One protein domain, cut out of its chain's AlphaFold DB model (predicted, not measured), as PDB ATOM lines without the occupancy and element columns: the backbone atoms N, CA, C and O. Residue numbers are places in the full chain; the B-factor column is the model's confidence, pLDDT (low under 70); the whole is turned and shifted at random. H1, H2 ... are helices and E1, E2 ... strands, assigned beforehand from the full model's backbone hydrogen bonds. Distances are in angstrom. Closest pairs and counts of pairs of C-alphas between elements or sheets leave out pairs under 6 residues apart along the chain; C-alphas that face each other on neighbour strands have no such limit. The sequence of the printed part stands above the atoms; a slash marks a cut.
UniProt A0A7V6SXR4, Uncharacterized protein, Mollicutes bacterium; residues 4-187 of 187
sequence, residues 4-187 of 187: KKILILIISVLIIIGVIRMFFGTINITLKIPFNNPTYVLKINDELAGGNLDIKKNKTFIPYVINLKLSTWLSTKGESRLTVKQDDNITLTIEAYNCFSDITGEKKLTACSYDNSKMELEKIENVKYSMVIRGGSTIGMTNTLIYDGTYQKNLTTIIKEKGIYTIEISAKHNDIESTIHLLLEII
ATOM      1  N   LYS A   4     211.462 261.865 446.065       82.31
ATOM      2  CA  LYS A   4     212.008 260.754 446.868       82.31
ATOM      3  C   LYS A   4     212.507 259.568 446.026       82.31
ATOM      4  O   LYS A   4     213.542 259.001 446.344       82.31
ATOM      5  N   LYS A   5     211.812 259.208 444.938       83.12
ATOM      6  CA  LYS A   5     212.218 258.103 444.047       83.12
ATOM      7  C   LYS A   5     213.478 258.454 443.249       83.12
ATOM      8  O   LYS A   5     214.330 257.596 443.059       83.12
ATOM      9  N   ILE A   6     213.612 259.718 442.839       87.00
ATOM     10  CA  ILE A   6     214.810 260.230 442.156       87.00
ATOM     11  C   ILE A   6     216.012 260.214 443.103       87.00
ATOM     12  O   ILE A   6     217.082 259.756 442.724       87.00
ATOM     13  N   LEU A   7     215.821 260.661 444.349       87.62
ATOM     14  CA  LEU A   7     216.876 260.660 445.362       87.62
ATOM     15  C   LEU A   7     217.403 259.244 445.638       87.62
ATOM     16  O   LEU A   7     218.611 259.034 445.639       87.62
ATOM     17  N   ILE A   8     216.499 258.274 445.825       89.62
ATOM     18  CA  ILE A   8     216.872 256.868 446.045       89.62
ATOM     19  C   ILE A   8     217.669 256.338 444.850       89.62
ATOM     20  O   ILE A   8     218.729 255.758 445.049       89.62
ATOM     21  N   LEU A   9     217.215 256.605 443.620       88.75
ATOM     22  CA  LEU A   9     217.921 256.194 442.404       88.75
ATOM     23  C   LEU A   9     219.350 256.762 442.348       88.75
ATOM     24  O   LEU A   9     220.289 256.017 442.078       88.75
ATOM     25  N   ILE A  10     219.532 258.054 442.645       87.44
ATOM     26  CA  ILE A  10     220.855 258.699 442.659       87.44
ATOM     27  C   ILE A  10     221.773 258.037 443.694       87.44
ATOM     28  O   ILE A  10     222.912 257.704 443.375       87.44
ATOM     29  N   ILE A  11     221.278 257.803 444.914       90.06
ATOM     30  CA  ILE A  11     222.054 257.161 445.985       90.06
ATOM     31  C   ILE A  11     222.447 255.734 445.589       90.06
ATOM     32  O   ILE A  11     223.609 255.362 445.732       90.06
ATOM     33  N   SER A  12     221.517 254.947 445.042       88.25
ATOM     34  CA  SER A  12     221.805 253.588 444.574       88.25
ATOM     35  C   SER A  12     222.892 253.572 443.497       88.25
ATOM     36  O   SER A  12     223.805 252.751 443.565       88.25
ATOM     37  N   VAL A  13     222.847 254.505 442.538       86.75
ATOM     38  CA  VAL A  13     223.877 254.635 441.495       86.75
ATOM     39  C   VAL A  13     225.239 254.995 442.098       86.75
ATOM     40  O   VAL A  13     226.241 254.383 441.734       86.75
ATOM     41  N   LEU A  14     225.292 255.926 443.056       85.94
ATOM     42  CA  LEU A  14     226.539 256.294 443.737       85.94
ATOM     43  C   LEU A  14     227.147 255.120 444.519       85.94
ATOM     44  O   LEU A  14     228.363 254.932 444.477       85.94
ATOM     45  N   ILE A  15     226.319 254.307 445.183       88.44
ATOM     46  CA  ILE A  15     226.771 253.102 445.893       88.44
ATOM     47  C   ILE A  15     227.379 252.098 444.908       88.44
ATOM     48  O   ILE A  15     228.478 251.606 445.149       88.44
ATOM     49  N   ILE A  16     226.715 251.835 443.776       85.75
ATOM     50  CA  ILE A  16     227.226 250.919 442.743       85.75
ATOM     51  C   ILE A  16     228.583 251.403 442.209       85.75
ATOM     52  O   ILE A  16     229.533 250.625 442.148       85.75
ATOM     53  N   ILE A  17     228.700 252.695 441.879       83.88
ATOM     54  CA  ILE A  17     229.956 253.320 441.425       83.88
ATOM     55  C   ILE A  17     231.061 253.151 442.483       83.88
ATOM     56  O   ILE A  17     232.193 252.798 442.143       83.88
ATOM     57  N   GLY A  18     230.737 253.366 443.762       82.62
ATOM     58  CA  GLY A  18     231.668 253.201 444.880       82.62
ATOM     59  C   GLY A  18     232.163 251.763 445.048       82.62
ATOM     60  O   GLY A  18     233.364 251.545 445.195       82.62
ATOM     61  N   VAL A  19     231.259 250.784 444.957       85.19
ATOM     62  CA  VAL A  19     231.591 249.352 445.031       85.19
ATOM     63  C   VAL A  19     232.503 248.942 443.876       85.19
ATOM     64  O   VAL A  19     233.549 248.342 444.114       85.19
ATOM     65  N   ILE A  20     232.174 249.319 442.635       82.75
ATOM     66  CA  ILE A  20     233.016 249.008 441.467       82.75
ATOM     67  C   ILE A  20     234.430 249.563 441.668       82.75
ATOM     68  O   ILE A  20     235.406 248.843 441.465       82.75
ATOM     69  N   ARG A  21     234.553 250.813 442.127       79.38
ATOM     70  CA  ARG A  21     235.856 251.430 442.399       79.38
ATOM     71  C   ARG A  21     236.624 250.721 443.517       79.38
ATOM     72  O   ARG A  21     237.841 250.610 443.418       79.38
ATOM     73  N   MET A  22     235.945 250.263 444.569       82.12
ATOM     74  CA  MET A  22     236.581 249.572 445.695       82.12
ATOM     75  C   MET A  22     237.200 248.235 445.272       82.12
ATOM     76  O   MET A  22     238.305 247.924 445.706       82.12
ATOM     77  N   PHE A  23     236.522 247.470 444.412       83.19
ATOM     78  CA  PHE A  23     236.998 246.149 443.984       83.19
ATOM     79  C   PHE A  23     237.927 246.187 442.765       83.19
ATOM     80  O   PHE A  23     238.894 245.433 442.716       83.19
ATOM     81  N   PHE A  24     237.652 247.049 441.783       78.94
ATOM     82  CA  PHE A  24     238.356 247.050 440.492       78.94
ATOM     83  C   PHE A  24     239.274 248.261 440.288       78.94
ATOM     84  O   PHE A  24     239.977 248.339 439.281       78.94
ATOM     85  N   GLY A  25     239.279 249.219 441.219       80.25
ATOM     86  CA  GLY A  25     239.995 250.477 441.042       80.25
ATOM     87  C   GLY A  25     239.455 251.273 439.851       80.25
ATOM     88  O   GLY A  25     238.252 251.303 439.585       80.25
ATOM     89  N   THR A  26     240.349 251.952 439.133       81.56
ATOM     90  CA  THR A  26     240.002 252.644 437.885       81.56
ATOM     91  C   THR A  26     240.200 251.711 436.698       81.56
ATOM     92  O   THR A  26     241.321 251.304 436.390       81.56
ATOM     93  N   ILE A  27     239.113 251.429 435.984       81.94
ATOM     94  CA  ILE A  27     239.122 250.600 434.783       81.94
ATOM     95  C   ILE A  27     239.613 251.457 433.611       81.94
ATOM     96  O   ILE A  27     239.010 252.479 433.272       81.94
ATOM     97  N   ASN A  28     240.720 251.043 432.993       80.69
ATOM     98  CA  ASN A  28     241.277 251.680 431.802       80.69
ATOM     99  C   ASN A  28     241.022 250.784 430.588       80.69
ATOM    100  O   ASN A  28     241.575 249.690 430.501       80.69
ATOM    101  N   ILE A  29     240.205 251.254 429.650       84.19
ATOM    102  CA  ILE A  29     239.911 250.544 428.403       84.19
ATOM    103  C   ILE A  29     240.675 251.241 427.283       84.19
ATOM    104  O   ILE A  29     240.450 252.425 427.041       84.19
ATOM    105  N   THR A  30     241.564 250.522 426.596       85.62
ATOM    106  CA  THR A  30     242.321 251.059 425.456       85.62
ATOM    107  C   THR A  30     241.770 250.491 424.154       85.62
ATOM    108  O   THR A  30     241.792 249.277 423.961       85.62
ATOM    109  N   LEU A  31     241.305 251.355 423.250       86.38
ATOM    110  CA  LEU A  31     240.797 250.982 421.931       86.38
ATOM    111  C   LEU A  31     241.664 251.596 420.829       86.38
ATOM    112  O   LEU A  31     241.919 252.799 420.826       86.38
ATOM    113  N   LYS A  32     242.074 250.772 419.863       86.25
ATOM    114  CA  LYS A  32     242.782 251.209 418.653       86.25
ATOM    115  C   LYS A  32     241.775 251.466 417.532       86.25
ATOM    116  O   LYS A  32     241.584 250.614 416.670       86.25
ATOM    117  N   ILE A  33     241.068 252.587 417.603       82.31
ATOM    118  CA  ILE A  33     240.026 252.956 416.634       82.31
ATOM    119  C   ILE A  33     240.234 254.397 416.160       82.31
ATOM    120  O   ILE A  33     240.721 255.218 416.943       82.31
ATOM    121  N   PRO A  34     239.850 254.727 414.915       77.06
ATOM    122  CA  PRO A  34     239.882 256.103 414.444       77.06
ATOM    123  C   PRO A  34     238.908 256.969 415.250       77.06
ATOM    124  O   PRO A  34     237.839 256.527 415.675       77.06
ATOM    125  N   PHE A  35     239.285 258.225 415.457       86.31
ATOM    126  CA  PHE A  35     238.471 259.249 416.101       86.31
ATOM    127  C   PHE A  35     238.782 260.598 415.459       86.31
ATOM    128  O   PHE A  35     239.730 260.706 414.695       86.31
ATOM    129  N   ASN A  36     238.014 261.634 415.787       88.38
ATOM    130  CA  ASN A  36     238.285 262.994 415.323       88.38
ATOM    131  C   ASN A  36     239.602 263.502 415.926       88.38
ATOM    132  O   ASN A  36     239.619 264.045 417.036       88.38
ATOM    133  N   ASN A  37     240.696 263.231 415.223       87.69
ATOM    134  CA  ASN A  37     242.058 263.550 415.601       87.69
ATOM    135  C   ASN A  37     242.590 264.720 414.764       87.69
ATOM    136  O   ASN A  37     242.212 264.849 413.598       87.69
ATOM    137  N   PRO A  38     243.492 265.540 415.327       90.31
ATOM    138  CA  PRO A  38     244.188 266.555 414.556       90.31
ATOM    139  C   PRO A  38     245.172 265.921 413.568       90.31
ATOM    140  O   PRO A  38     245.580 264.765 413.717       90.31
ATOM    141  N   THR A  39     245.594 266.714 412.590       90.44
ATOM    142  CA  THR A  39     246.788 266.466 411.777       90.44
ATOM    143  C   THR A  39     247.810 267.570 412.008       90.44
ATOM    144  O   THR A  39     247.480 268.630 412.545       90.44
ATOM    145  N   TYR A  40     249.050 267.321 411.607       91.56
ATOM    146  CA  TYR A  40     250.154 268.252 411.771       91.56
ATOM    147  C   TYR A  40     250.833 268.492 410.432       91.56
ATOM    148  O   TYR A  40     251.133 267.552 409.693       91.56
ATOM    149  N   VAL A  41     251.080 269.764 410.137       92.38
ATOM    150  CA  VAL A  41     251.944 270.190 409.041       92.38
ATOM    151  C   VAL A  41     253.282 270.560 409.652       92.38
ATOM    152  O   VAL A  41     253.356 271.425 410.527       92.38
ATOM    153  N   LEU A  42     254.326 269.878 409.201       93.25
ATOM    154  CA  LEU A  42     255.696 270.090 409.643       93.25
ATOM    155  C   LEU A  42     256.482 270.680 408.482       93.25
ATOM    156  O   LEU A  42     256.293 270.263 407.337       93.25
ATOM    157  N   LYS A  43     257.378 271.620 408.774       94.50
ATOM    158  CA  LYS A  43     258.360 272.078 407.790       94.50
ATOM    159  C   LYS A  43     259.736 272.229 408.401       94.50
ATOM    160  O   LYS A  43     259.835 272.731 409.520       94.50
ATOM    161  N   ILE A  44     260.771 271.869 407.651       93.38
ATOM    162  CA  ILE A  44     262.159 272.235 407.944       93.38
ATOM    163  C   ILE A  44     262.604 273.174 406.835       93.38
ATOM    164  O   ILE A  44     262.518 272.812 405.670       93.38
ATOM    165  N   ASN A  45     263.036 274.382 407.190       93.38
ATOM    166  CA  ASN A  45     263.485 275.390 406.219       93.38
ATOM    167  C   ASN A  45     262.457 275.642 405.103       93.38
ATOM    168  O   ASN A  45     262.798 275.717 403.931       93.38
ATOM    169  N   ASP A  46     261.183 275.741 405.493       90.06
ATOM    170  CA  ASP A  46     260.016 275.930 404.618       90.06
ATOM    171  C   ASP A  46     259.646 274.746 403.699       90.06
ATOM    172  O   ASP A  46     258.573 274.771 403.087       90.06
ATOM    173  N   GLU A  47     260.425 273.662 403.700       91.75
ATOM    174  CA  GLU A  47     260.114 272.414 402.997       91.75
ATOM    175  C   GLU A  47     259.264 271.473 403.857       91.75
ATOM    176  O   GLU A  47     259.477 271.346 405.063       91.75
ATOM    177  N   LEU A  48     258.278 270.803 403.249       91.44
ATOM    178  CA  LEU A  48     257.362 269.907 403.963       91.44
ATOM    179  C   LEU A  48     258.080 268.666 404.505       91.44
ATOM    180  O   LEU A  48     258.639 267.875 403.749       91.44
ATOM    181  N   ALA A  49     257.953 268.451 405.813       91.31
ATOM    182  CA  ALA A  49     258.534 267.317 406.516       91.31
ATOM    183  C   ALA A  49     257.484 266.245 406.832       91.31
ATOM    184  O   ALA A  49     256.432 266.510 407.421       91.31
ATOM    185  N   GLY A  50     257.796 265.007 406.462       89.25
ATOM    186  CA  GLY A  50     257.044 263.821 406.833       89.25
ATOM    187  C   GLY A  50     257.485 263.286 408.193       89.25
ATOM    188  O   GLY A  50     258.652 263.355 408.572       89.25
ATOM    189  N   GLY A  51     256.541 262.722 408.934       88.69
ATOM    190  CA  GLY A  51     256.785 262.110 410.228       88.69
ATOM    191  C   GLY A  51     255.720 261.082 410.571       88.69
ATOM    192  O   GLY A  51     254.606 261.096 410.037       88.69
ATOM    193  N   ASN A  52     256.071 260.179 411.481       91.69
ATOM    194  CA  ASN A  52     255.123 259.233 412.054       91.69
ATOM    195  C   ASN A  52     254.411 259.890 413.229       91.69
ATOM    196  O   ASN A  52     255.046 260.506 414.083       91.69
ATOM    197  N   LEU A  53     253.092 259.762 413.251       91.38
ATOM    198  CA  LEU A  53     252.220 260.429 414.193       91.38
ATOM    199  C   LEU A  53     251.469 259.394 415.027       91.38
ATOM    200  O   LEU A  53     250.635 258.640 414.522       91.38
ATOM    201  N   ASP A  54     251.739 259.428 416.319       92.19
ATOM    202  CA  ASP A  54     251.027 258.710 417.362       92.19
ATOM    203  C   ASP A  54     250.015 259.636 418.015       92.19
ATOM    204  O   ASP A  54     250.410 260.645 418.586       92.19
ATOM    205  N   ILE A  55     248.723 259.309 417.992       92.38
ATOM    206  CA  ILE A  55     247.701 260.154 418.623       92.38
ATOM    207  C   ILE A  55     246.915 259.345 419.635       92.38
ATOM    208  O   ILE A  55     246.418 258.256 419.343       92.38
ATOM    209  N   LYS A  56     246.758 259.911 420.828       92.88
ATOM    210  CA  LYS A  56     245.998 259.346 421.937       92.88
ATOM    211  C   LYS A  56     244.942 260.342 422.391       92.88
ATOM    212  O   LYS A  56     245.217 261.528 422.535       92.88
ATOM    213  N   LYS A  57     243.733 259.855 422.662       91.50
ATOM    214  CA  LYS A  57     242.642 260.641 423.241       91.50
ATOM    215  C   LYS A  57     242.139 259.984 424.513       91.50
ATOM    216  O   LYS A  57     241.753 258.817 424.498       91.50
ATOM    217  N   ASN A  58     242.117 260.740 425.605       86.75
ATOM    218  CA  ASN A  58     241.662 260.260 426.905       86.75
ATOM    219  C   ASN A  58     240.258 260.793 427.192       86.75
ATOM    220  O   ASN A  58     240.085 261.970 427.476       86.75
ATOM    221  N   LYS A  59     239.248 259.922 427.187       84.31
ATOM    222  CA  LYS A  59     237.873 260.286 427.529       84.31
ATOM    223  C   LYS A  59     237.446 259.604 428.822       84.31
ATOM    224  O   LYS A  59     237.315 258.382 428.884       84.31
ATOM    225  N   THR A  60     237.174 260.390 429.853       77.62
ATOM    226  CA  THR A  60     236.574 259.880 431.091       77.62
ATOM    227  C   THR A  60     235.069 259.724 430.889       77.62
ATOM    228  O   THR A  60     234.373 260.705 430.637       77.62
ATOM    229  N   PHE A  61     234.564 258.487 430.964       72.06
ATOM    230  CA  PHE A  61     233.132 258.203 430.807       72.06
ATOM    231  C   PHE A  61     232.402 258.295 432.150       72.06
ATOM    232  O   PHE A  61     231.376 258.961 432.255       72.06
ATOM    233  N   ILE A  62     232.976 257.685 433.193       74.00
ATOM    234  CA  ILE A  62     232.527 257.833 434.584       74.00
ATOM    235  C   ILE A  62     233.723 258.327 435.397       74.00
ATOM    236  O   ILE A  62     234.718 257.594 435.484       74.00
ATOM    237  N   PRO A  63     233.650 259.531 435.999       70.69
ATOM    238  CA  PRO A  63     234.722 260.066 436.825       70.69
ATOM    239  C   PRO A  63     235.214 259.040 437.842       70.69
ATOM    240  O   PRO A  63     234.423 258.438 438.565       70.69
ATOM    241  N   TYR A  64     236.530 258.844 437.888       68.88
ATOM    242  CA  TYR A  64     237.223 257.946 438.817       68.88
ATOM    243  C   TYR A  64     236.924 256.439 438.694       68.88
ATOM    244  O   TYR A  64     237.472 255.669 439.486       68.88
ATOM    245  N   VAL A  65     236.113 256.004 437.722       77.38
ATOM    246  CA  VAL A  65     235.755 254.581 437.547       77.38
ATOM    247  C   VAL A  65     236.110 254.059 436.162       77.38
ATOM    248  O   VAL A  65     236.743 253.010 436.078       77.38
ATOM    249  N   ILE A  66     235.761 254.773 435.086       80.94
ATOM    250  CA  ILE A  66     235.989 254.296 433.712       80.94
ATOM    251  C   ILE A  66     236.671 255.376 432.874       80.94
ATOM    252  O   ILE A  66     236.072 256.411 432.560       80.94
ATOM    253  N   ASN A  67     237.903 255.082 432.459       82.94
ATOM    254  CA  ASN A  67     238.668 255.874 431.505       82.94
ATOM    255  C   ASN A  67     238.805 255.114 430.187       82.94
ATOM    256  O   ASN A  67     239.326 253.997 430.148       82.94
ATOM    257  N   LEU A  68     238.369 255.746 429.103       86.06
ATOM    258  CA  LEU A  68     238.542 255.254 427.748       86.06
ATOM    259  C   LEU A  68     239.746 255.950 427.114       86.06
ATOM    260  O   LEU A  68     239.805 257.178 427.073       86.06
ATOM    261  N   LYS A  69     240.691 255.169 426.603       88.88
ATOM    262  CA  LYS A  69     241.854 255.653 425.860       88.88
ATOM    263  C   LYS A  69     241.714 255.208 424.416       88.88
ATOM    264  O   LYS A  69     241.694 254.013 424.139       88.88
ATOM    265  N   LEU A  70     241.592 256.158 423.504       89.81
ATOM    266  CA  LEU A  70     241.599 255.886 422.072       89.81
ATOM    267  C   LEU A  70     243.004 256.142 421.545       89.81
ATOM    268  O   LEU A  70     243.622 257.124 421.952       89.81
ATOM    269  N   SER A  71     243.506 255.292 420.656       90.06
ATOM    270  CA  SER A  71     244.764 255.556 419.961       90.06
ATOM    271  C   SER A  71     244.687 255.250 418.473       90.06
ATOM    272  O   SER A  71     244.002 254.321 418.046       90.06
ATOM    273  N   THR A  72     245.406 256.047 417.691       88.56
ATOM    274  CA  THR A  72     245.535 255.889 416.242       88.56
ATOM    275  C   THR A  72     246.949 256.256 415.796       88.56
ATOM    276  O   THR A  72     247.621 257.047 416.460       88.56
ATOM    277  N   TRP A  73     247.377 255.665 414.683       86.06
ATOM    278  CA  TRP A  73     248.686 255.859 414.064       86.06
ATOM    279  C   TRP A  73     248.479 256.382 412.652       86.06
ATOM    280  O   TRP A  73     247.688 255.817 411.896       86.06
ATOM    281  N   LEU A  74     249.170 257.460 412.308       86.69
ATOM    282  CA  LEU A  74     249.070 258.127 411.015       86.69
ATOM    283  C   LEU A  74     250.466 258.563 410.555       86.69
ATOM    284  O   LEU A  74     251.411 258.592 411.340       86.69
ATOM    285  N   SER A  75     250.587 258.950 409.291       83.81
ATOM    286  CA  SER A  75     251.781 259.628 408.776       83.81
ATOM    287  C   SER A  75     251.393 261.024 408.306       83.81
ATOM    288  O   SER A  75     250.337 261.200 407.689       83.81
ATOM    289  N   THR A  76     252.227 262.019 408.601       83.75
ATOM    290  CA  THR A  76     252.057 263.365 408.041       83.75
ATOM    291  C   THR A  76     252.486 263.382 406.571       83.75
ATOM    292  O   THR A  76     253.180 262.483 406.091       83.75
ATOM    293  N   LYS A  77     252.048 264.401 405.827       82.38
ATOM    294  CA  LYS A  77     252.505 264.623 404.448       82.38
ATOM    295  C   LYS A  77     253.938 265.170 404.456       82.38
ATOM    296  O   LYS A  77     254.224 266.049 405.261       82.38
ATOM    297  N   GLY A  78     254.778 264.716 403.526       84.31
ATOM    298  CA  GLY A  78     256.158 265.189 403.337       84.31
ATOM    299  C   GLY A  78     257.171 264.044 403.292       84.31
ATOM    300  O   GLY A  78     256.799 262.878 403.440       84.31
ATOM    301  N   GLU A  79     258.446 264.371 403.086       84.19
ATOM    302  CA  GLU A  79     259.521 263.374 403.079       84.19
ATOM    303  C   GLU A  79     259.862 262.913 404.498       84.19
ATOM    304  O   GLU A  79     260.011 263.723 405.409       84.19
ATOM    305  N   SER A  80     259.989 261.600 404.695       76.06
ATOM    306  CA  SER A  80     260.248 261.000 406.012       76.06
ATOM    307  C   SER A  80     261.676 261.208 406.524       76.06
ATOM    308  O   SER A  80     261.927 261.038 407.718       76.06
ATOM    309  N   ARG A  81     262.607 261.551 405.629       84.19
ATOM    310  CA  ARG A  81     264.007 261.858 405.918       84.19
ATOM    311  C   ARG A  81     264.379 263.108 405.146       84.19
ATOM    312  O   ARG A  81     264.419 263.065 403.925       84.19
ATOM    313  N   LEU A  82     264.654 264.184 405.872       89.00
ATOM    314  CA  LEU A  82     265.117 265.437 405.287       89.00
ATOM    315  C   LEU A  82     266.613 265.597 405.499       89.00
ATOM    316  O   LEU A  82     267.138 265.230 406.554       89.00
ATOM    317  N   THR A  83     267.275 266.179 404.507       90.75
ATOM    318  CA  THR A  83     268.712 266.429 404.529       90.75
ATOM    319  C   THR A  83     268.975 267.928 404.498       90.75
ATOM    320  O   THR A  83     268.495 268.627 403.609       90.75
ATOM    321  N   VAL A  84     269.756 268.426 405.455       91.94
ATOM    322  CA  VAL A  84     270.144 269.839 405.569       91.94
ATOM    323  C   VAL A  84     271.667 269.932 405.636       91.94
ATOM    324  O   VAL A  84     272.318 269.057 406.202       91.94
ATOM    325  N   LYS A  85     272.267 270.966 405.042       90.75
ATOM    326  CA  LYS A  85     273.722 271.164 405.124       90.75
ATOM    327  C   LYS A  85     274.102 271.721 406.494       90.75
ATOM    328  O   LYS A  85     273.362 272.522 407.052       90.75
ATOM    329  N   GLN A  86     275.270 271.342 407.010       84.44
ATOM    330  CA  GLN A  86     275.734 271.738 408.348       84.44
ATOM    331  C   GLN A  86     275.715 273.253 408.614       84.44
ATOM    332  O   GLN A  86     275.427 273.663 409.736       84.44
ATOM    333  N   ASP A  87     276.004 274.068 407.601       85.31
ATOM    334  CA  ASP A  87     276.097 275.526 407.745       85.31
ATOM    335  C   ASP A  87     274.771 276.257 407.468       85.31
ATOM    336  O   ASP A  87     274.690 277.480 407.616       85.31
ATOM    337  N   ASP A  88     273.724 275.530 407.071       90.25
ATOM    338  CA  ASP A  88     272.411 276.117 406.835       90.25
ATOM    339  C   ASP A  88     271.677 276.318 408.167       90.25
ATOM    340  O   ASP A  88     271.741 275.502 409.089       90.25
ATOM    341  N   ASN A  89     270.907 277.402 408.265       92.31
ATOM    342  CA  ASN A  89     269.990 277.575 409.389       92.31
ATOM    343  C   ASN A  89     268.968 276.435 409.392       92.31
ATOM    344  O   ASN A  89     268.387 276.139 408.354       92.31
ATOM    345  N   ILE A  90     268.696 275.850 410.560       94.25
ATOM    346  CA  ILE A  90     267.711 274.776 410.726       94.25
ATOM    347  C   ILE A  90     266.498 275.336 411.466       94.25
ATOM    348  O   ILE A  90     266.534 275.576 412.677       94.25
ATOM    349  N   THR A  91     265.405 275.533 410.738       95.81
ATOM    350  CA  THR A  91     264.141 276.046 411.269       95.81
ATOM    351  C   THR A  91     263.049 274.998 411.134       95.81
ATOM    352  O   THR A  91     262.540 274.771 410.040       95.81
ATOM    353  N   LEU A  92     262.647 274.396 412.250       95.12
ATOM    354  CA  LEU A  92     261.539 273.452 412.323       95.12
ATOM    355  C   LEU A  92     260.263 274.203 412.694       95.12
ATOM    356  O   LEU A  92     260.205 274.811 413.757       95.12
ATOM    357  N   THR A  93     259.226 274.138 411.865       95.44
ATOM    358  CA  THR A  93     257.889 274.671 412.167       95.44
ATOM    359  C   THR A  93     256.869 273.550 412.265       95.44
ATOM    360  O   THR A  93     256.941 272.570 411.525       95.44
ATOM    361  N   ILE A  94     255.924 273.700 413.191       95.06
ATOM    362  CA  ILE A  94     254.816 272.774 413.399       95.06
ATOM    363  C   ILE A  94     253.515 273.553 413.548       95.06
ATOM    364  O   ILE A  94     253.419 274.495 414.334       95.06
ATOM    365  N   GLU A  95     252.500 273.125 412.810       94.69
ATOM    366  CA  GLU A  95     251.149 273.656 412.908       94.69
ATOM    367  C   GLU A  95     250.145 272.508 412.972       94.69
ATOM    368  O   GLU A  95     250.235 271.547 412.209       94.69
ATOM    369  N   ALA A  96     249.190 272.608 413.893       94.25
ATOM    370  CA  ALA A  96     248.147 271.610 414.075       94.25
ATOM    371  C   ALA A  96     246.848 272.062 413.411       94.25
ATOM    372  O   ALA A  96     246.492 273.241 413.475       94.25
ATOM    373  N   TYR A  97     246.121 271.113 412.832       92.75
ATOM    374  CA  TYR A  97     244.887 271.369 412.104       92.75
ATOM    375  C   TYR A  97     243.802 270.357 412.470       92.75
ATOM    376  O   TYR A  97     244.066 269.162 412.616       92.75
ATOM    377  N   ASN A  98     242.571 270.844 412.576       91.88
ATOM    378  CA  ASN A  98     241.361 270.038 412.560       91.88
ATOM    379  C   ASN A  98     240.957 269.764 411.109       91.88
ATOM    380  O   ASN A  98     241.042 270.662 410.271       91.88
ATOM    381  N   CYS A  99     240.470 268.555 410.836       89.12
ATOM    382  CA  CYS A  99     239.914 268.207 409.532       89.12
ATOM    383  C   CYS A  99     238.392 268.274 409.553       89.12
ATOM    384  O   CYS A  99     237.739 267.654 410.396       89.12
ATOM    385  N   PHE A 100     237.828 268.982 408.585       89.31
ATOM    386  CA  PHE A 100     236.396 269.048 408.358       89.31
ATOM    387  C   PHE A 100     236.047 268.436 407.007       89.31
ATOM    388  O   PHE A 100     236.778 268.588 406.030       89.31
ATOM    389  N   SER A 101     234.920 267.732 406.963       86.00
ATOM    390  CA  SER A 101     234.363 267.166 405.739       86.00
ATOM    391  C   SER A 101     232.901 267.562 405.604       86.00
ATOM    392  O   SER A 101     232.174 267.621 406.596       86.00
ATOM    393  N   ASP A 102     232.489 267.824 404.371       84.62
ATOM    394  CA  ASP A 102     231.135 268.191 403.963       84.62
ATOM    395  C   ASP A 102     230.446 267.086 403.142       84.62
ATOM    396  O   ASP A 102     229.364 267.302 402.602       84.62
ATOM    397  N   ILE A 103     231.022 265.876 403.078       81.31
ATOM    398  CA  ILE A 103     230.511 264.758 402.259       81.31
ATOM    399  C   ILE A 103     229.051 264.415 402.594       81.31
ATOM    400  O   ILE A 103     228.297 263.979 401.727       81.31
ATOM    401  N   THR A 104     228.626 264.631 403.841       79.06
ATOM    402  CA  THR A 104     227.245 264.395 404.286       79.06
ATOM    403  C   THR A 104     226.299 265.575 404.028       79.06
ATOM    404  O   THR A 104     225.183 265.562 404.537       79.06
ATOM    405  N   GLY A 105     226.736 266.614 403.309       81.06
ATOM    406  CA  GLY A 105     225.989 267.857 403.073       81.06
ATOM    407  C   GLY A 105     226.074 268.888 404.208       81.06
ATOM    408  O   GLY A 105     225.514 269.972 404.095       81.06
ATOM    409  N   GLU A 106     226.788 268.573 405.293       85.31
ATOM    410  CA  GLU A 106     227.024 269.459 406.438       85.31
ATOM    411  C   GLU A 106     228.497 269.388 406.829       85.31
ATOM    412  O   GLU A 106     229.058 268.293 406.909       85.31
ATOM    413  N   LYS A 107     229.099 270.539 407.144       87.19
ATOM    414  CA  LYS A 107     230.479 270.608 407.628       87.19
ATOM    415  C   LYS A 107     230.592 269.956 409.007       87.19
ATOM    416  O   LYS A 107     230.039 270.457 409.987       87.19
ATOM    417  N   LYS A 108     231.330 268.850 409.095       87.75
ATOM    418  CA  LYS A 108     231.545 268.100 410.342       87.75
ATOM    419  C   LYS A 108     233.018 267.828 410.582       87.75
ATOM    420  O   LYS A 108     233.756 267.483 409.662       87.75
ATOM    421  N   LEU A 109     233.426 267.959 411.845       87.69
ATOM    422  CA  LEU A 109     234.750 267.543 412.296       87.69
ATOM    423  C   LEU A 109     234.887 266.031 412.090       87.69
ATOM    424  O   LEU A 109     234.032 265.263 412.541       87.69
ATOM    425  N   THR A 110     235.970 265.617 411.447       86.31
ATOM    426  CA  THR A 110     236.253 264.221 411.110       86.31
ATOM    427  C   THR A 110     237.702 263.860 411.432       86.31
ATOM    428  O   THR A 110     238.518 264.718 411.770       86.31
ATOM    429  N   ALA A 111     238.025 262.572 411.357       83.31
ATOM    430  CA  ALA A 111     239.399 262.100 411.414       83.31
ATOM    431  C   ALA A 111     240.161 262.556 410.163       83.31
ATOM    432  O   ALA A 111     239.697 262.352 409.040       83.31
ATOM    433  N   CYS A 112     241.352 263.118 410.351       79.00
ATOM    434  CA  CYS A 112     242.274 263.350 409.247       79.00
ATOM    435  C   CYS A 112     242.810 261.996 408.744       79.00
ATOM    436  O   CYS A 112     243.601 261.357 409.440       79.00
ATOM    437  N   SER A 113     242.380 261.542 407.564       70.88
ATOM    438  CA  SER A 113     242.845 260.296 406.929       70.88
ATOM    439  C   SER A 113     243.528 260.583 405.588       70.88
ATOM    440  O   SER A 113     243.543 261.717 405.130       70.88
ATOM    441  N   TYR A 114     244.161 259.585 404.964       54.62
ATOM    442  CA  TYR A 114     244.971 259.791 403.753       54.62
ATOM    443  C   TYR A 114     244.144 260.186 402.507       54.62
ATOM    444  O   TYR A 114     244.678 260.840 401.611       54.62
ATOM    445  N   ASP A 115     242.845 259.864 402.463       55.12
ATOM    446  CA  ASP A 115     241.952 260.072 401.306       55.12
ATOM    447  C   ASP A 115     241.361 261.503 401.258       55.12
ATOM    448  O   ASP A 115     240.161 261.751 401.353       55.12
ATOM    449  N   ASN A 116     242.268 262.482 401.194       53.91
ATOM    450  CA  ASN A 116     242.048 263.910 401.464       53.91
ATOM    451  C   ASN A 116     241.490 264.739 400.291       53.91
ATOM    452  O   ASN A 116     241.730 265.944 400.234       53.91
ATOM    453  N   SER A 117     240.772 264.155 399.332       56.00
ATOM    454  CA  SER A 117     240.374 264.922 398.134       56.00
ATOM    455  C   SER A 117     239.372 266.064 398.408       56.00
ATOM    456  O   SER A 117     239.210 266.929 397.551       56.00
ATOM    457  N   LYS A 118     238.724 266.104 399.588       64.25
ATOM    458  CA  LYS A 118     237.663 267.079 399.935       64.25
ATOM    459  C   LYS A 118     237.677 267.583 401.390       64.25
ATOM    460  O   LYS A 118     236.624 267.899 401.934       64.25
ATOM    461  N   MET A 119     238.823 267.587 402.068       76.25
ATOM    462  CA  MET A 119     238.879 268.040 403.468       76.25
ATOM    463  C   MET A 119     239.313 269.503 403.582       76.25
ATOM    464  O   MET A 119     240.302 269.910 402.974       76.25
ATOM    465  N   GLU A 120     238.605 270.271 404.411       85.31
ATOM    466  CA  GLU A 120     239.022 271.607 404.840       85.31
ATOM    467  C   GLU A 120     239.848 271.506 406.126       85.31
ATOM    468  O   GLU A 120     239.474 270.796 407.065       85.31
ATOM    469  N   LEU A 121     240.966 272.230 406.173       89.56
ATOM    470  CA  LEU A 121     241.822 272.316 407.353       89.56
ATOM    471  C   LEU A 121     241.546 273.618 408.103       89.56
ATOM    472  O   LEU A 121     241.649 274.699 407.530       89.56
ATOM    473  N   GLU A 122     241.272 273.518 409.402       92.44
ATOM    474  CA  GLU A 122     241.197 274.678 410.295       92.44
ATOM    475  C   GLU A 122     242.297 274.603 411.343       92.44
ATOM    476  O   GLU A 122     242.463 273.584 412.016       92.44
ATOM    477  N   LYS A 123     243.064 275.686 411.480       93.62
ATOM    478  CA  LYS A 123     244.194 275.745 412.406       93.62
ATOM    479  C   LYS A 123     243.720 275.626 413.854       93.62
ATOM    480  O   LYS A 123     242.741 276.247 414.263       93.62
ATOM    481  N   ILE A 124     244.437 274.823 414.632       93.75
ATOM    482  CA  ILE A 124     244.208 274.660 416.064       93.75
ATOM    483  C   ILE A 124     245.126 275.618 416.811       93.75
ATOM    484  O   ILE A 124     246.350 275.483 416.782       93.75
ATOM    485  N   GLU A 125     244.518 276.552 417.532       92.06
ATOM    486  CA  GLU A 125     245.229 277.458 418.425       92.06
ATOM    487  C   GLU A 125     245.463 276.821 419.808       92.06
ATOM    488  O   GLU A 125     244.767 275.891 420.228       92.06
ATOM    489  N   ASN A 126     246.436 277.352 420.553       90.38
ATOM    490  CA  ASN A 126     246.754 276.944 421.931       90.38
ATOM    491  C   ASN A 126     247.215 275.482 422.096       90.38
ATOM    492  O   ASN A 126     246.928 274.836 423.109       90.38
ATOM    493  N   VAL A 127     247.949 274.951 421.120       94.62
ATOM    494  CA  VAL A 127     248.620 273.651 421.263       94.62
ATOM    495  C   VAL A 127     249.902 273.822 422.073       94.62
ATOM    496  O   VAL A 127     250.727 274.688 421.782       94.62
ATOM    497  N   LYS A 128     250.078 272.991 423.101       96.50
ATOM    498  CA  LYS A 128     251.314 272.962 423.890       96.50
ATOM    499  C   LYS A 128     252.286 271.979 423.262       96.50
ATOM    500  O   LYS A 128     251.931 270.814 423.104       96.50
ATOM    501  N   TYR A 129     253.494 272.443 422.962       97.06
ATOM    502  CA  TYR A 129     254.538 271.626 422.352       97.06
ATOM    503  C   TYR A 129     255.746 271.460 423.276       97.06
ATOM    504  O   TYR A 129     256.231 272.422 423.877       97.06
ATOM    505  N   SER A 130     256.270 270.243 423.332       97.69
ATOM    506  CA  SER A 130     257.598 269.923 423.855       97.69
ATOM    507  C   SER A 130     258.354 269.087 422.831       97.69
ATOM    508  O   SER A 130     257.760 268.545 421.899       97.69
ATOM    509  N   MET A 131     259.672 269.026 422.965       97.69
ATOM    510  CA  MET A 131     260.534 268.399 421.976       97.69
ATOM    511  C   MET A 131     261.690 267.668 422.643       97.69
ATOM    512  O   MET A 131     262.292 268.175 423.589       97.69
ATOM    513  N   VAL A 132     262.028 266.509 422.089       98.06
ATOM    514  CA  VAL A 132     263.207 265.734 422.452       98.06
ATOM    515  C   VAL A 132     264.005 265.422 421.194       98.06
ATOM    516  O   VAL A 132     263.442 264.991 420.192       98.06
ATOM    517  N   ILE A 133     265.317 265.637 421.239       97.19
ATOM    518  CA  ILE A 133     266.230 265.372 420.123       97.19
ATOM    519  C   ILE A 133     267.274 264.360 420.572       97.19
ATOM    520  O   ILE A 133     267.928 264.541 421.606       97.19
ATOM    521  N   ARG A 134     267.435 263.299 419.781       96.88
ATOM    522  CA  ARG A 134     268.451 262.262 419.979       96.88
ATOM    523  C   ARG A 134     269.233 262.030 418.694       96.88
ATOM    524  O   ARG A 134     268.662 262.179 417.619       96.88
ATOM    525  N   GLY A 135     270.509 261.672 418.784       95.12
ATOM    526  CA  GLY A 135     271.314 261.354 417.602       95.12
ATOM    527  C   GLY A 135     272.743 261.878 417.659       95.12
ATOM    528  O   GLY A 135     273.374 261.874 418.716       95.12
ATOM    529  N   GLY A 136     273.241 262.329 416.505       89.00
ATOM    530  CA  GLY A 136     274.588 262.897 416.351       89.00
ATOM    531  C   GLY A 136     275.638 261.923 415.818       89.00
ATOM    532  O   GLY A 136     276.827 262.164 415.962       89.00
ATOM    533  N   SER A 137     275.219 260.809 415.215       90.31
ATOM    534  CA  SER A 137     276.127 259.868 414.550       90.31
ATOM    535  C   SER A 137     275.949 259.919 413.038       90.31
ATOM    536  O   SER A 137     274.828 259.979 412.537       90.31
ATOM    537  N   THR A 138     277.058 259.853 412.304       90.00
ATOM    538  CA  THR A 138     277.090 259.767 410.834       90.00
ATOM    539  C   THR A 138     276.919 258.338 410.312       90.00
ATOM    540  O   THR A 138     276.717 258.138 409.119       90.00
ATOM    541  N   ILE A 139     276.996 257.336 411.194       86.44
ATOM    542  CA  ILE A 139     276.957 255.911 410.829       86.44
ATOM    543  C   ILE A 139     275.530 255.352 410.938       86.44
ATOM    544  O   ILE A 139     275.169 254.404 410.245       86.44
ATOM    545  N   GLY A 140     274.697 255.931 411.806       84.62
ATOM    546  CA  GLY A 140     273.335 255.459 412.031       84.62
ATOM    547  C   GLY A 140     272.626 256.194 413.162       84.62
ATOM    548  O   GLY A 140     273.206 257.048 413.827       84.62
ATOM    549  N   MET A 141     271.361 255.843 413.394       87.06
ATOM    550  CA  MET A 141     270.574 256.400 414.496       87.06
ATOM    551  C   MET A 141     271.146 255.980 415.852       87.06
ATOM    552  O   MET A 141     271.458 254.809 416.075       87.06
ATOM    553  N   THR A 142     271.230 256.930 416.781       91.75
ATOM    554  CA  THR A 142     271.649 256.687 418.165       91.75
ATOM    555  C   THR A 142     270.634 257.269 419.139       91.75
ATOM    556  O   THR A 142     269.889 258.196 418.825       91.75
ATOM    557  N   ASN A 143     270.624 256.736 420.360       91.44
ATOM    558  CA  ASN A 143     269.758 257.214 421.438       91.44
ATOM    559  C   ASN A 143     270.426 258.289 422.311       91.44
ATOM    560  O   ASN A 143     269.917 258.600 423.389       91.44
ATOM    561  N   THR A 144     271.560 258.846 421.873       95.12
ATOM    562  CA  THR A 144     272.275 259.901 422.600       95.12
ATOM    563  C   THR A 144     271.378 261.123 422.724       95.12
ATOM    564  O   THR A 144     270.971 261.687 421.712       95.12
ATOM    565  N   LEU A 145     271.052 261.520 423.954       96.56
ATOM    566  CA  LEU A 145     270.203 262.676 424.217       96.56
ATOM    567  C   LEU A 145     270.965 263.977 423.946       96.56
ATOM    568  O   LEU A 145     272.016 264.206 424.536       96.56
ATOM    569  N   ILE A 146     270.403 264.828 423.091       96.38
ATOM    570  CA  ILE A 146     270.961 266.147 422.754       96.38
ATOM    571  C   ILE A 146     270.115 267.257 423.372       96.38
ATOM    572  O   ILE A 146     270.645 268.255 423.852       96.38
ATOM    573  N   TYR A 147     268.793 267.083 423.365       97.44
ATOM    574  CA  TYR A 147     267.855 268.068 423.885       97.44
ATOM    575  C   TYR A 147     266.610 267.398 424.451       97.44
ATOM    576  O   TYR A 147     266.097 266.463 423.843       97.44
ATOM    577  N   ASP A 148     266.110 267.912 425.571       97.75
ATOM    578  CA  ASP A 148     264.817 267.569 426.166       97.75
ATOM    579  C   ASP A 148     264.237 268.835 426.802       97.75
ATOM    580  O   ASP A 148     264.838 269.409 427.715       97.75
ATOM    581  N   GLY A 149     263.114 269.329 426.285       97.06
ATOM    582  CA  GLY A 149     262.499 270.526 426.842       97.06
ATOM    583  C   GLY A 149     261.347 271.100 426.030       97.06
ATOM    584  O   GLY A 149     260.649 270.418 425.278       97.06
ATOM    585  N   THR A 150     261.113 272.397 426.221       96.31
ATOM    586  CA  THR A 150     260.099 273.153 425.479       96.31
ATOM    587  C   THR A 150     260.425 273.189 423.993       96.31
ATOM    588  O   THR A 150     261.586 273.280 423.606       96.31
ATOM    589  N   TYR A 151     259.403 273.176 423.146       96.56
ATOM    590  CA  TYR A 151     259.612 273.276 421.708       96.56
ATOM    591  C   TYR A 151     260.373 274.556 421.316       96.56
ATOM    592  O   TYR A 151     260.051 275.652 421.781       96.56
ATOM    593  N   GLN A 152     261.362 274.402 420.431       95.38
ATOM    594  CA  GLN A 152     262.129 275.498 419.847       95.38
ATOM    595  C   GLN A 152     262.059 275.421 418.326       95.38
ATOM    596  O   GLN A 152     262.313 274.375 417.736       95.38
ATOM    597  N   LYS A 153     261.736 276.552 417.696       95.31
ATOM    598  CA  LYS A 153     261.652 276.655 416.235       95.31
ATOM    599  C   LYS A 153     263.034 276.621 415.570       95.31
ATOM    600  O   LYS A 153     263.187 276.019 414.516       95.31
ATOM    601  N   ASN A 154     264.029 277.277 416.163       95.62
ATOM    602  CA  ASN A 154     265.396 277.299 415.644       95.62
ATOM    603  C   ASN A 154     266.208 276.169 416.291       95.62
ATOM    604  O   ASN A 154     266.404 276.181 417.504       95.62
ATOM    605  N   LEU A 155     266.668 275.213 415.485       94.62
ATOM    606  CA  LEU A 155     267.451 274.060 415.939       94.62
ATOM    607  C   LEU A 155     268.958 274.243 415.740       94.62
ATOM    608  O   LEU A 155     269.730 273.457 416.281       94.62
ATOM    609  N   THR A 156     269.384 275.281 415.020       92.88
ATOM    610  CA  THR A 156     270.794 275.545 414.665       92.88
ATOM    611  C   THR A 156     271.701 275.651 415.898       92.88
ATOM    612  O   THR A 156     272.874 275.306 415.866       92.88
ATOM    613  N   THR A 157     271.166 276.114 417.031       90.06
ATOM    614  CA  THR A 157     271.920 276.222 418.292       90.06
ATOM    615  C   THR A 157     272.009 274.901 419.064       90.06
ATOM    616  O   THR A 157     272.867 274.764 419.941       90.06
ATOM    617  N   ILE A 158     271.137 273.941 418.746       93.44
ATOM    618  CA  ILE A 158     271.001 272.641 419.410       93.44
ATOM    619  C   ILE A 158     271.759 271.559 418.629       93.44
ATOM    620  O   ILE A 158     272.487 270.764 419.220       93.44
ATOM    621  N   ILE A 159     271.610 271.547 417.304       93.00
ATOM    622  CA  ILE A 159     272.217 270.579 416.388       93.00
ATOM    623  C   ILE A 159     273.447 271.224 415.744       93.00
ATOM    624  O   ILE A 159     273.310 272.097 414.896       93.00
ATOM    625  N   LYS A 160     274.647 270.817 416.173       86.75
ATOM    626  CA  LYS A 160     275.921 271.457 415.780       86.75
ATOM    627  C   LYS A 160     276.793 270.618 414.849       86.75
ATOM    628  O   LYS A 160     277.707 271.136 414.210       86.75
ATOM    629  N   GLU A 161     276.556 269.315 414.824       90.50
ATOM    630  CA  GLU A 161     277.423 268.352 414.157       90.50
ATOM    631  C   GLU A 161     276.687 267.686 412.997       90.50
ATOM    632  O   GLU A 161     275.458 267.715 412.907       90.50
ATOM    633  N   LYS A 162     277.455 267.098 412.080       94.38
ATOM    634  CA  LYS A 162     276.896 266.240 411.037       94.38
ATOM    635  C   LYS A 162     276.410 264.942 411.656       94.38
ATOM    636  O   LYS A 162     277.037 264.403 412.566       94.38
ATOM    637  N   GLY A 163     275.333 264.397 411.113       95.00
ATOM    638  CA  GLY A 163     274.808 263.118 411.561       95.00
ATOM    639  C   GLY A 163     273.307 262.993 411.407       95.00
ATOM    640  O   GLY A 163     272.625 263.865 410.876       95.00
ATOM    641  N   ILE A 164     272.805 261.863 411.885       95.44
ATOM    642  CA  ILE A 164     271.395 261.506 411.847       95.44
ATOM    643  C   ILE A 164     270.782 261.805 413.215       95.44
ATOM    644  O   ILE A 164     271.306 261.396 414.257       95.44
ATOM    645  N   TYR A 165     269.654 262.506 413.189       95.75
ATOM    646  CA  TYR A 165     268.912 262.966 414.350       95.75
ATOM    647  C   TYR A 165     267.465 262.492 414.280       95.75
ATOM    648  O   TYR A 165     266.791 262.624 413.259       95.75
ATOM    649  N   THR A 166     266.974 261.991 415.405       95.50
ATOM    650  CA  THR A 166     265.560 261.725 415.642       95.50
ATOM    651  C   THR A 166     265.008 262.858 416.486       95.50
ATOM    652  O   THR A 166     265.484 263.100 417.600       95.50
ATOM    653  N   ILE A 167     263.992 263.540 415.971       95.69
ATOM    654  CA  ILE A 167     263.288 264.594 416.695       95.69
ATOM    655  C   ILE A 167     261.888 264.080 417.009       95.69
ATOM    656  O   ILE A 167     261.134 263.675 416.124       95.69
ATOM    657  N   GLU A 168     261.557 264.094 418.291       97.00
ATOM    658  CA  GLU A 168     260.251 263.740 418.819       97.00
ATOM    659  C   GLU A 168     259.563 265.008 419.320       97.00
ATOM    660  O   GLU A 168     260.071 265.675 420.220       97.00
ATOM    661  N   ILE A 169     258.413 265.351 418.749       97.19
ATOM    662  CA  ILE A 169     257.612 266.502 419.171       97.19
ATOM    663  C   ILE A 169     256.355 265.974 419.851       97.19
ATOM    664  O   ILE A 169     255.539 265.298 419.228       97.19
ATOM    665  N   SER A 170     256.180 266.303 421.126       97.62
ATOM    666  CA  SER A 170     254.940 266.031 421.850       97.62
ATOM    667  C   SER A 170     254.024 267.246 421.756       97.62
ATOM    668  O   SER A 170     254.420 268.355 422.110       97.62
ATOM    669  N   ALA A 171     252.796 267.043 421.293       96.50
ATOM    670  CA  ALA A 171     251.777 268.070 421.142       96.50
ATOM    671  C   ALA A 171     250.552 267.732 421.998       96.50
ATOM    672  O   ALA A 171     250.015 266.629 421.919       96.50
ATOM    673  N   LYS A 172     250.073 268.686 422.797       95.50
ATOM    674  CA  LYS A 172     248.894 268.508 423.650       95.50
ATOM    675  C   LYS A 172     247.846 269.574 423.381       95.50
ATOM    676  O   LYS A 172     248.133 270.771 423.459       95.50
ATOM    677  N   HIS A 173     246.621 269.127 423.125       92.31
ATOM    678  CA  HIS A 173     245.457 269.980 422.924       92.31
ATOM    679  C   HIS A 173     244.213 269.305 423.510       92.31
ATOM    680  O   HIS A 173     243.820 268.224 423.077       92.31
ATOM    681  N   ASN A 174     243.583 269.948 424.496       89.12
ATOM    682  CA  ASN A 174     242.445 269.400 425.240       89.12
ATOM    683  C   ASN A 174     242.737 267.998 425.812       89.12
ATOM    684  O   ASN A 174     243.682 267.820 426.583       89.12
ATOM    685  N   ASP A 175     241.913 267.016 425.449       89.44
ATOM    686  CA  ASP A 175     242.001 265.617 425.854       89.44
ATOM    687  C   ASP A 175     242.813 264.751 424.871       89.44
ATOM    688  O   ASP A 175     242.808 263.521 424.988       89.44
ATOM    689  N   ILE A 176     243.514 265.386 423.922       92.12
ATOM    690  CA  ILE A 176     244.329 264.749 422.885       92.12
ATOM    691  C   ILE A 176     245.815 265.033 423.126       92.12
ATOM    692  O   ILE A 176     246.239 266.179 423.310       92.12
ATOM    693  N   GLU A 177     246.609 263.970 423.090       95.44
ATOM    694  CA  GLU A 177     248.067 263.992 423.130       95.44
ATOM    695  C   GLU A 177     248.597 263.306 421.874       95.44
ATOM    696  O   GLU A 177     248.182 262.193 421.551       95.44
ATOM    697  N   SER A 178     249.515 263.971 421.185       94.81
ATOM    698  CA  SER A 178     250.143 263.472 419.970       94.81
ATOM    699  C   SER A 178     251.655 263.445 420.122       94.81
ATOM    700  O   SER A 178     252.232 264.371 420.691       94.81
ATOM    701  N   THR A 179     252.298 262.431 419.565       96.62
ATOM    702  CA  THR A 179     253.752 262.325 419.466       96.62
ATOM    703  C   THR A 179     254.123 262.205 417.996       96.62
ATOM    704  O   THR A 179     253.591 261.365 417.275       96.62
ATOM    705  N   ILE A 180     254.996 263.092 417.534       95.12
ATOM    706  CA  ILE A 180     255.439 263.181 416.146       95.12
ATOM    707  C   ILE A 180     256.907 262.800 416.102       95.12
ATOM    708  O   ILE A 180     257.719 263.442 416.763       95.12
ATOM    709  N   HIS A 181     257.245 261.802 415.298       94.75
ATOM    710  CA  HIS A 181     258.612 261.343 415.097       94.75
ATOM    711  C   HIS A 181     259.084 261.728 413.700       94.75
ATOM    712  O   HIS A 181     258.489 261.292 412.711       94.75
ATOM    713  N   LEU A 182     260.162 262.507 413.624       93.56
ATOM    714  CA  LEU A 182     260.823 262.852 412.370       93.56
ATOM    715  C   LEU A 182     262.301 262.460 412.385       93.56
ATOM    716  O   LEU A 182     262.917 262.353 413.452       93.56
ATOM    717  N   LEU A 183     262.861 262.292 411.190       93.94
ATOM    718  CA  LEU A 183     264.274 262.013 410.987       93.94
ATOM    719  C   LEU A 183     264.908 263.146 410.175       93.94
ATOM    720  O   LEU A 183     264.447 263.481 409.083       93.94
ATOM    721  N   LEU A 184     265.962 263.733 410.733       94.50
ATOM    722  CA  LEU A 184     266.736 264.816 410.138       94.50
ATOM    723  C   LEU A 184     268.185 264.364 409.975       94.50
ATOM    724  O   LEU A 184     268.793 263.859 410.915       94.50
ATOM    725  N   GLU A 185     268.743 264.567 408.794       94.94
ATOM    726  CA  GLU A 185     270.138 264.293 408.492       94.94
ATOM    727  C   GLU A 185     270.880 265.591 408.190       94.94
ATOM    728  O   GLU A 185     270.458 266.373 407.341       94.94
ATOM    729  N   ILE A 186     271.997 265.803 408.880       94.69
ATOM    730  CA  ILE A 186     272.891 266.937 408.655       94.69
ATOM    731  C   ILE A 186     274.136 266.454 407.913       94.69
ATOM    732  O   ILE A 186     274.854 265.593 408.434       94.69
ATOM    733  N   ILE A 187     274.387 267.011 406.722       92.50
ATOM    734  CA  ILE A 187     275.496 266.640 405.819       92.50
ATOM    735  C   ILE A 187     276.547 267.725 405.631       92.50
ATOM    736  O   ILE A 187     276.286 268.921 405.883       92.50
TER     737      ILE A 187
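This is residues 4 to 187 of the 187 residues of an uncharacterized protein of Mollicutes bacterium (UniProt A0A7V6SXR4). A long, strongly twisted sheet of E1, E4, E5, E6, E10, E11, E12 and E13 is partly covered by a smaller sheet of E2, E3, E7, E8 and E9, a sandwich of two sheets partly face to face with their strands crossed at 50 degrees. Helix H1 is an arm at one end, and its residues 4 to 16 stick out free. The printed part has 184 residues with one named helix followed by 13 named strands, mostly strand; both sheets are branched, the larger mixed, the smaller antiparallel. The whole is loose, with a radius of gyration of the C-alphas of 21.4 A, and spans 76 by 44 by 25 A.

In the larger sheet, E1 is residues 27 to 31, E4 52 to 62 (31.9 A), E5 66 to 75 (30.0 A), E6 81 to 84, E10 128 to 137 (29.6 A), E11 145 to 150, E12 163 to 173 (32.2 A) and E13 176 to 186 (32.0 A), which ends at C-alpha 186 (272.891, 266.937, 408.655). In the smaller, E2 is 39 to 44, E3 47 to 49, E7 92 to 101 (28.7 A), E8 108 to 110 and E9 119 to 123. H1, residues 4 to 24, runs 30.4 A from C-alpha 4 at (212.008, 260.754, 446.868).

E13 has E12 on one side, antiparallel at 162 degrees (N 169 and O 180, 2.8 A), and on the other side E4, antiparallel (N 54 and O 179, 2.8 A), and E6, parallel (N 185 and O 82, 2.8 A). E10 is antiparallel to E12 (N 132 and O 168, 2.8 A) and to E11 (N 133 and O 147, 2.8 A). E5 is antiparallel to E4 in a hairpin (N 57 and O 70, 2.8 A) and parallel to edge strand E1 (N 31 and O 69, 2.8 A). In the smaller sheet, E7 is antiparallel to E2 (N 41 and O 95, 2.9 A), E8 (N 110 and O 99, 2.9 A) and E9 (N 98 and O 122, 2.8 A); E2 and E3 form a hairpin (N 44 and O 47, 2.9 A). The sheets' facing parts are 9.3 A centre to centre. H1 is on the larger sheet but only grazes it, with residues 17 to 21; every O i to N i+4 pair in H1 is within hydrogen-bond range.

The C-alphas of Lys 4 and Asp 87, the two farthest apart, are 76.5 A apart. The printed part has no cut. The link E11 to E12, 12 residues, is long. The mean pLDDT of the printed part is 88.3; residues 64 and 114 to 118 are under 70.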